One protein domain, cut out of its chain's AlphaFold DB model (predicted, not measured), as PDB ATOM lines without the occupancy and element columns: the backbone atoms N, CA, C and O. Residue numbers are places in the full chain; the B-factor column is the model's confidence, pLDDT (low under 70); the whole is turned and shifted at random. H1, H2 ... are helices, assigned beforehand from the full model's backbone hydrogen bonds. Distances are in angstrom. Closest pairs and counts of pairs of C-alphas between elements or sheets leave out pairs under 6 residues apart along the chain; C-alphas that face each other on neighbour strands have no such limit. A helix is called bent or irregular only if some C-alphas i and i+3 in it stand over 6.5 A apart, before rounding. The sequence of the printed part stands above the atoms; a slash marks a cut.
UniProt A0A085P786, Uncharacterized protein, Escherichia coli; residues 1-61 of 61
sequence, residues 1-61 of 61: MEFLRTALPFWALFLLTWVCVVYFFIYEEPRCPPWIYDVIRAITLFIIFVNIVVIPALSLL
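Overview. This is residues 1 to 61 of the 61 residues of an uncharacterized protein of Escherichia coli (UniProt A0A085P786). Two long helices, H1 then H2, run side by side and opposite ways with a narrow space between them, and the chain folds back through a loop at one end, where residues 27 to 32 stick out. The printed part has 61 residues, 52 of them in the two named helices, with no named strand, and its class is all helix. The whole is loose, with a radius of gyration of the C-alphas of 14.4 A, and only just a rod, spanning 45 by 18 by 10 A.

Along the chain. Find C-alpha 2 at (39.807, -50.315, -33.955); from there H1, residues 2 to 27, runs 38.5 A, with a kink of 30 degrees near residue 9. It is only just irregular: C-alphas 6 and 9 are 6.6 A apart. H2, residues 34 to 59, runs 37.4 A to C-alpha 59 at (46.806, -42.952, -31.257), with a kink of 26 degrees near residue 50. It too is only just irregular: C-alphas 52 and 55 are 6.6 A apart.

Arrangement. Look at Val 22 and Ile 40, whose C-alphas, 7.0 A apart, are the closest of H1 and H2. The helices are close but not clearly touching, at a shallow tilt of 19 degrees, opposite ways. Of the O i to N i+4 pairs, 20 of 22 in H1 and 19 of 22 in H2 are within hydrogen-bond range.

Size, cuts and confidence. The C-alphas of Pro 30 and Leu 61 are the two farthest apart, 45.6 A. The H1 to H2 link is short, and the printed part has no cut. Residues 1, 3, 30 and 61 have pLDDT under 70.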
ATOM      1  N   MET A   1      43.440 -47.826 -34.783       63.31
ATOM      2  CA  MET A   1      42.154 -47.226 -34.334       63.31
ATOM      3  C   MET A   1      41.135 -48.236 -33.784       63.31
ATOM      4  O   MET A   1      40.634 -48.003 -32.692       63.31
ATOM      5  N   GLU A   2      40.815 -49.349 -34.461       72.00
ATOM      6  CA  GLU A   2      39.807 -50.315 -33.955       72.00
ATOM      7  C   GLU A   2      40.195 -50.982 -32.627       72.00
ATOM      8  O   GLU A   2      39.358 -51.083 -31.736       72.00
ATOM      9  N   PHE A   3      41.474 -51.337 -32.457       69.12
ATOM     10  CA  PHE A   3      42.008 -51.868 -31.196       69.12
ATOM     11  C   PHE A   3      41.793 -50.910 -30.016       69.12
ATOM     12  O   PHE A   3      41.399 -51.325 -28.933       69.12
ATOM     13  N   LEU A   4      41.996 -49.606 -30.232       70.19
ATOM     14  CA  LEU A   4      41.777 -48.599 -29.195       70.19
ATOM     15  C   LEU A   4      40.292 -48.519 -28.822       70.19
ATOM     16  O   LEU A   4      39.954 -48.408 -27.650       70.19
ATOM     17  N   ARG A   5      39.399 -48.631 -29.813       75.31
ATOM     18  CA  ARG A   5      37.945 -48.572 -29.622       75.31
ATOM     19  C   ARG A   5      37.401 -49.784 -28.867       75.31
ATOM     20  O   ARG A   5      36.472 -49.626 -28.078       75.31
ATOM     21  N   THR A   6      37.965 -50.971 -29.086       81.19
ATOM     22  CA  THR A   6      37.585 -52.181 -28.345       81.19
ATOM     23  C   THR A   6      38.234 -52.241 -26.967       81.19
ATOM     24  O   THR A   6      37.585 -52.702 -26.035       81.19
ATOM     25  N   ALA A   7      39.458 -51.729 -26.801       80.00
ATOM     26  CA  ALA A   7      40.175 -51.726 -25.525       80.00
ATOM     27  C   ALA A   7      39.717 -50.620 -24.553       80.00
ATOM     28  O   ALA A   7      39.744 -50.837 -23.341       80.00
ATOM     29  N   LEU A   8      39.257 -49.464 -25.054       81.31
ATOM     30  CA  LEU A   8      38.795 -48.337 -24.228       81.31
ATOM     31  C   LEU A   8      37.754 -48.711 -23.153       81.31
ATOM     32  O   LEU A   8      37.941 -48.312 -22.006       81.31
ATOM     33  N   PRO A   9      36.666 -49.451 -23.464       85.31
ATOM     34  CA  PRO A   9      35.660 -49.796 -22.460       85.31
ATOM     35  C   PRO A   9      36.207 -50.726 -21.369       85.31
ATOM     36  O   PRO A   9      35.889 -50.537 -20.197       85.31
ATOM     37  N   PHE A  10      37.076 -51.681 -21.717       87.19
ATOM     38  CA  PHE A  10      37.741 -52.529 -20.720       87.19
ATOM     39  C   PHE A  10      38.713 -51.724 -19.855       87.19
ATOM     40  O   PHE A  10      38.774 -51.933 -18.646       87.19
ATOM     41  N   TRP A  11      39.428 -50.767 -20.450       87.62
ATOM     42  CA  TRP A  11      40.303 -49.860 -19.714       87.62
ATOM     43  C   TRP A  11      39.520 -48.971 -18.743       87.62
ATOM     44  O   TRP A  11      39.914 -48.823 -17.590       87.62
ATOM     45  N   ALA A  12      38.370 -48.443 -19.163       86.94
ATOM     46  CA  ALA A  12      37.490 -47.661 -18.299       86.94
ATOM     47  C   ALA A  12      36.946 -48.490 -17.121       86.94
ATOM     48  O   ALA A  12      36.934 -48.007 -15.989       86.94
ATOM     49  N   LEU A  13      36.551 -49.745 -17.364       91.56
ATOM     50  CA  LEU A  13      36.140 -50.669 -16.302       91.56
ATOM     51  C   LEU A  13      37.290 -50.950 -15.331       91.56
ATOM     52  O   LEU A  13      37.088 -50.880 -14.124       91.56
ATOM     53  N   PHE A  14      38.496 -51.195 -15.843       90.69
ATOM     54  CA  PHE A  14      39.683 -51.389 -15.013       90.69
ATOM     55  C   PHE A  14      39.976 -50.168 -14.131       90.69
ATOM     56  O   PHE A  14      40.205 -50.324 -12.933       90.69
ATOM     57  N   LEU A  15      39.916 -48.955 -14.690       91.69
ATOM     58  CA  LEU A  15      40.086 -47.714 -13.931       91.69
ATOM     59  C   LEU A  15      39.029 -47.573 -12.833       91.69
ATOM     60  O   LEU A  15      39.368 -47.238 -11.699       91.69
ATOM     61  N   LEU A  16      37.764 -47.857 -13.148       92.94
ATOM     62  CA  LEU A  16      36.672 -47.801 -12.179       92.94
ATOM     63  C   LEU A  16      36.894 -48.800 -11.038       92.94
ATOM     64  O   LEU A  16      36.806 -48.432  -9.868       92.94
ATOM     65  N   THR A  17      37.240 -50.046 -11.367       92.31
ATOM     66  CA  THR A  17      37.567 -51.071 -10.371       92.31
ATOM     67  C   THR A  17      38.765 -50.655  -9.523       92.31
ATOM     68  O   THR A  17      38.716 -50.798  -8.304       92.31
ATOM     69  N   TRP A  18      39.813 -50.094 -10.130       93.12
ATOM     70  CA  TRP A  18      40.988 -49.618  -9.404       93.12
ATOM     71  C   TRP A  18      40.632 -48.521  -8.398       93.12
ATOM     72  O   TRP A  18      41.047 -48.593  -7.244       93.12
ATOM     73  N   VAL A  19      39.806 -47.551  -8.796       90.31
ATOM     74  CA  VAL A  19      39.309 -46.512  -7.885       90.31
ATOM     75  C   VAL A  19      38.574 -47.145  -6.700       90.31
ATOM     76  O   VAL A  19      38.887 -46.811  -5.560       90.31
ATOM     77  N   CYS A  20      37.673 -48.104  -6.932       90.06
ATOM     78  CA  CYS A  20      36.976 -48.806  -5.848       90.06
ATOM     79  C   CYS A  20      37.938 -49.535  -4.898       90.06
ATOM     80  O   CYS A  20      37.763 -49.462  -3.683       90.06
ATOM     81  N   VAL A  21      38.967 -50.199  -5.433       88.94
ATOM     82  CA  VAL A  21      39.990 -50.894  -4.636       88.94
ATOM     83  C   VAL A  21      40.757 -49.910  -3.753       88.94
ATOM     84  O   VAL A  21      40.922 -50.151  -2.558       88.94
ATOM     85  N   VAL A  22      41.187 -48.776  -4.310       88.75
ATOM     86  CA  VAL A  22      41.892 -47.739  -3.546       88.75
ATOM     87  C   VAL A  22      40.996 -47.159  -2.450       88.75
ATOM     88  O   VAL A  22      41.445 -47.015  -1.315       88.75
ATOM     89  N   TYR A  23      39.725 -46.883  -2.752       86.88
ATOM     90  CA  TYR A  23      38.760 -46.416  -1.752       86.88
ATOM     91  C   TYR A  23      38.566 -47.427  -0.620       86.88
ATOM     92  O   TYR A  23      38.599 -47.036   0.546       86.88
ATOM     93  N   PHE A  24      38.423 -48.712  -0.942       86.38
ATOM     94  CA  PHE A  24      38.301 -49.770   0.057       86.38
ATOM     95  C   PHE A  24      39.505 -49.772   1.012       86.38
ATOM     96  O   PHE A  24      39.334 -49.663   2.223       86.38
ATOM     97  N   PHE A  25      40.731 -49.774   0.484       83.94
ATOM     98  CA  PHE A  25      41.934 -49.781   1.324       83.94
ATOM     99  C   PHE A  25      42.130 -48.510   2.162       83.94
ATOM    100  O   PHE A  25      42.757 -48.575   3.218       83.94
ATOM    101  N   ILE A  26      41.631 -47.357   1.709       78.75
ATOM    102  CA  ILE A  26      41.740 -46.095   2.457       78.75
ATOM    103  C   ILE A  26      40.706 -46.021   3.588       78.75
ATOM    104  O   ILE A  26      41.031 -45.512   4.660       78.75
ATOM    105  N   TYR A  27      39.477 -46.489   3.354       74.62
ATOM    106  CA  TYR A  27      38.350 -46.248   4.263       74.62
ATOM    107  C   TYR A  27      37.939 -47.459   5.103       74.62
ATOM    108  O   TYR A  27      37.513 -47.277   6.241       74.62
ATOM    109  N   GLU A  28      38.051 -48.675   4.573       74.12
ATOM    110  CA  GLU A  28      37.511 -49.882   5.215       74.12
ATOM    111  C   GLU A  28      38.566 -50.653   6.020       74.12
ATOM    112  O   GLU A  28      38.206 -51.412   6.917       74.12
ATOM    113  N   GLU A  29      39.862 -50.451   5.752       74.00
ATOM    114  CA  GLU A  29      40.938 -51.272   6.320       74.00
ATOM    115  C   GLU A  29      41.771 -50.506   7.381       74.00
ATOM    116  O   GLU A  29      42.851 -49.985   7.085       74.00
ATOM    117  N   PRO A  30      41.346 -50.459   8.662       65.44
ATOM    118  CA  PRO A  30      42.030 -49.714   9.731       65.44
ATOM    119  C   PRO A  30      43.419 -50.267  10.109       65.44
ATOM    120  O   PRO A  30      44.108 -49.684  10.945       65.44
ATOM    121  N   ARG A  31      43.837 -51.404   9.534       72.62
ATOM    122  CA  ARG A  31      45.157 -52.027   9.739       72.62
ATOM    123  C   ARG A  31      45.854 -52.370   8.423       72.62
ATOM    124  O   ARG A  31      46.587 -53.357   8.359       72.62
ATOM    125  N   CYS A  32      45.632 -51.571   7.383       73.31
ATOM    126  CA  CYS A  32      46.318 -51.751   6.114       73.31
ATOM    127  C   CYS A  32      47.848 -51.650   6.315       73.31
ATOM    128  O   CYS A  32      48.336 -50.633   6.822       73.31
ATOM    129  N   PRO A  33      48.627 -52.696   5.975       83.00
ATOM    130  CA  PRO A  33      50.076 -52.649   6.074       83.00
ATOM    131  C   PRO A  33      50.658 -51.484   5.255       83.00
ATOM    132  O   PRO A  33      50.225 -51.259   4.125       83.00
ATOM    133  N   PRO A  34      51.689 -50.780   5.757       83.00
ATOM    134  CA  PRO A  34      52.202 -49.568   5.116       83.00
ATOM    135  C   PRO A  34      52.703 -49.798   3.681       83.00
ATOM    136  O   PRO A  34      52.542 -48.932   2.828       83.00
ATOM    137  N   TRP A  35      53.226 -50.993   3.383       86.88
ATOM    138  CA  TRP A  35      53.693 -51.361   2.044       86.88
ATOM    139  C   TRP A  35      52.568 -51.420   0.997       86.88
ATOM    140  O   TRP A  35      52.840 -51.273  -0.194       86.88
ATOM    141  N   ILE A  36      51.304 -51.594   1.402       86.56
ATOM    142  CA  ILE A  36      50.169 -51.569   0.468       86.56
ATOM    143  C   ILE A  36      49.982 -50.162  -0.108       86.56
ATOM    144  O   ILE A  36      49.678 -50.032  -1.293       86.56
ATOM    145  N   TYR A  37      50.234 -49.104   0.668       85.31
ATOM    146  CA  TYR A  37      50.175 -47.733   0.151       85.31
ATOM    147  C   TYR A  37      51.244 -47.480  -0.918       85.31
ATOM    148  O   TYR A  37      50.960 -46.816  -1.917       85.31
ATOM    149  N   ASP A  38      52.439 -48.057  -0.765       89.06
ATOM    150  CA  ASP A  38      53.489 -47.987  -1.788       89.06
ATOM    151  C   ASP A  38      53.087 -48.735  -3.066       89.06
ATOM    152  O   ASP A  38      53.288 -48.228  -4.171       89.06
ATOM    153  N   VAL A  39      52.444 -49.900  -2.933       89.62
ATOM    154  CA  VAL A  39      51.899 -50.665  -4.069       89.62
ATOM    155  C   VAL A  39      50.785 -49.889  -4.776       89.62
ATOM    156  O   VAL A  39      50.812 -49.755  -6.002       89.62
ATOM    157  N   ILE A  40      49.840 -49.315  -4.025       90.19
ATOM    158  CA  ILE A  40      48.767 -48.467  -4.567       90.19
ATOM    159  C   ILE A  40      49.362 -47.278  -5.321       90.19
ATOM    160  O   ILE A  40      48.928 -46.959  -6.433       90.19
ATOM    161  N   ARG A  41      50.383 -46.633  -4.751       89.56
ATOM    162  CA  ARG A  41      51.075 -45.510  -5.384       89.56
ATOM    163  C   ARG A  41      51.773 -45.933  -6.675       89.56
ATOM    164  O   ARG A  41      51.626 -45.242  -7.682       89.56
ATOM    165  N   ALA A  42      52.490 -47.056  -6.676       93.06
ATOM    166  CA  ALA A  42      53.181 -47.569  -7.857       93.06
ATOM    167  C   ALA A  42      52.205 -47.898  -8.998       93.06
ATOM    168  O   ALA A  42      52.420 -47.476 -10.136       93.06
ATOM    169  N   ILE A  43      51.099 -48.578  -8.691       92.31
ATOM    170  CA  ILE A  43      50.071 -48.913  -9.684       92.31
ATOM    171  C   ILE A  43      49.381 -47.642 -10.197       92.31
ATOM    172  O   ILE A  43      49.180 -47.496 -11.401       92.31
ATOM    173  N   THR A  44      49.091 -46.678  -9.321       91.94
ATOM    174  CA  THR A  44      48.500 -45.391  -9.726       91.94
ATOM    175  C   THR A  44      49.427 -44.623 -10.673       91.94
ATOM    176  O   THR A  44      48.975 -44.119 -11.699       91.94
ATOM    177  N   LEU A  45      50.734 -44.585 -10.393       94.12
ATOM    178  CA  LEU A  45      51.724 -43.977 -11.288       94.12
ATOM    179  C   LEU A  45      51.805 -44.699 -12.637       94.12
ATOM    180  O   LEU A  45      51.871 -44.043 -13.677       94.12
ATOM    181  N   PHE A  46      51.746 -46.031 -12.638       92.75
ATOM    182  CA  PHE A  46      51.704 -46.817 -13.870       92.75
ATOM    183  C   PHE A  46      50.454 -46.502 -14.705       92.75
ATOM    184  O   PHE A  46      50.554 -46.270 -15.909       92.75
ATOM    185  N   ILE A  47      49.286 -46.409 -14.069       92.69
ATOM    186  CA  ILE A  47      48.034 -46.020 -14.728       92.69
ATOM    187  C   ILE A  47      48.156 -44.628 -15.357       92.69
ATOM    188  O   ILE A  47      47.758 -44.438 -16.508       92.69
ATOM    189  N   ILE A  48      48.724 -43.658 -14.637       92.25
ATOM    190  CA  ILE A  48      48.959 -42.305 -15.156       92.25
ATOM    191  C   ILE A  48      49.883 -42.356 -16.380       92.25
ATOM    192  O   ILE A  48      49.568 -41.758 -17.408       92.25
ATOM    193  N   PHE A  49      50.983 -43.111 -16.305       92.94
ATOM    194  CA  PHE A  49      51.909 -43.291 -17.423       92.94
ATOM    195  C   PHE A  49      51.213 -43.874 -18.661       92.94
ATOM    196  O   PHE A  49      51.366 -43.344 -19.763       92.94
ATOM    197  N   VAL A  50      50.390 -44.912 -18.494       89.81
ATOM    198  CA  VAL A  50      49.636 -45.507 -19.605       89.81
ATOM    199  C   VAL A  50      48.667 -44.496 -20.230       89.81
ATOM    200  O   VAL A  50      48.605 -44.390 -21.455       89.81
ATOM    201  N   ASN A  51      47.954 -43.712 -19.416       88.12
ATOM    202  CA  ASN A  51      46.977 -42.736 -19.912       88.12
ATOM    203  C   ASN A  51      47.610 -41.521 -20.601       88.12
ATOM    204  O   ASN A  51      47.049 -41.029 -21.576       88.12
ATOM    205  N   ILE A  52      48.751 -41.031 -20.113       91.12
ATOM    206  CA  ILE A  52      49.379 -39.805 -20.633       91.12
ATOM    207  C   ILE A  52      50.375 -40.104 -21.755       91.12
ATOM    208  O   ILE A  52      50.538 -39.290 -22.660       91.12
ATOM    209  N   VAL A  53      51.057 -41.248 -21.710       90.69
ATOM    210  CA  VAL A  53      52.142 -41.559 -22.651       90.69
ATOM    211  C   VAL A  53      51.704 -42.618 -23.651       90.69
ATOM    212  O   VAL A  53      51.751 -42.387 -24.856       90.69
ATOM    213  N   VAL A  54      51.248 -43.774 -23.168       86.56
ATOM    214  CA  VAL A  54      51.045 -44.959 -24.017       86.56
ATOM    215  C   VAL A  54      49.813 -44.822 -24.910       86.56
ATOM    216  O   VAL A  54      49.914 -45.052 -26.112       86.56
ATOM    217  N   ILE A  55      48.664 -44.423 -24.359       84.75
ATOM    218  CA  ILE A  55      47.424 -44.249 -25.134       84.75
ATOM    219  C   ILE A  55      47.585 -43.163 -26.215       84.75
ATOM    220  O   ILE A  55      47.245 -43.435 -27.369       84.75
ATOM    221  N   PRO A  56      48.148 -41.974 -25.918       83.19
ATOM    222  CA  PRO A  56      48.410 -40.970 -26.946       83.19
ATOM    223  C   PRO A  56      49.419 -41.439 -27.995       83.19
ATOM    224  O   PRO A  56      49.182 -41.231 -29.181       83.19
ATOM    225  N   ALA A  57      50.494 -42.130 -27.598       85.19
ATOM    226  CA  ALA A  57      51.461 -42.685 -28.546       85.19
ATOM    227  C   ALA A  57      50.830 -43.739 -29.477       85.19
ATOM    228  O   ALA A  57      51.080 -43.723 -30.678       85.19
ATOM    229  N   LEU A  58      49.958 -44.606 -28.951       78.56
ATOM    230  CA  LEU A  58      49.179 -45.572 -29.737       78.56
ATOM    231  C   LEU A  58      48.170 -44.911 -30.679       78.56
ATOM    232  O   LEU A  58      47.800 -45.517 -31.678       78.56
ATOM    233  N   SER A  59      47.695 -43.704 -30.366       70.00
ATOM    234  CA  SER A  59      46.806 -42.952 -31.257       70.00
ATOM    235  C   SER A  59      47.545 -42.294 -32.429       70.00
ATOM    236  O   SER A  59      46.884 -41.864 -33.374       70.00
ATOM    237  N   LEU A  60      48.873 -42.161 -32.347       74.75
ATOM    238  CA  LEU A  60      49.718 -41.571 -33.391       74.75
ATOM    239  C   LEU A  60      50.277 -42.621 -34.372       74.75
ATOM    240  O   LEU A  60      50.835 -42.238 -35.400       74.75
ATOM    241  N   LEU A  61      50.135 -43.911 -34.042       69.00
ATOM    242  CA  LEU A  61      50.509 -45.084 -34.845       69.00
ATOM    243  C   LEU A  61      49.304 -45.628 -35.627       69.00
ATOM    244  O   LEU A  61      49.515 -46.035 -36.788       69.00
TER     245      LEU A  61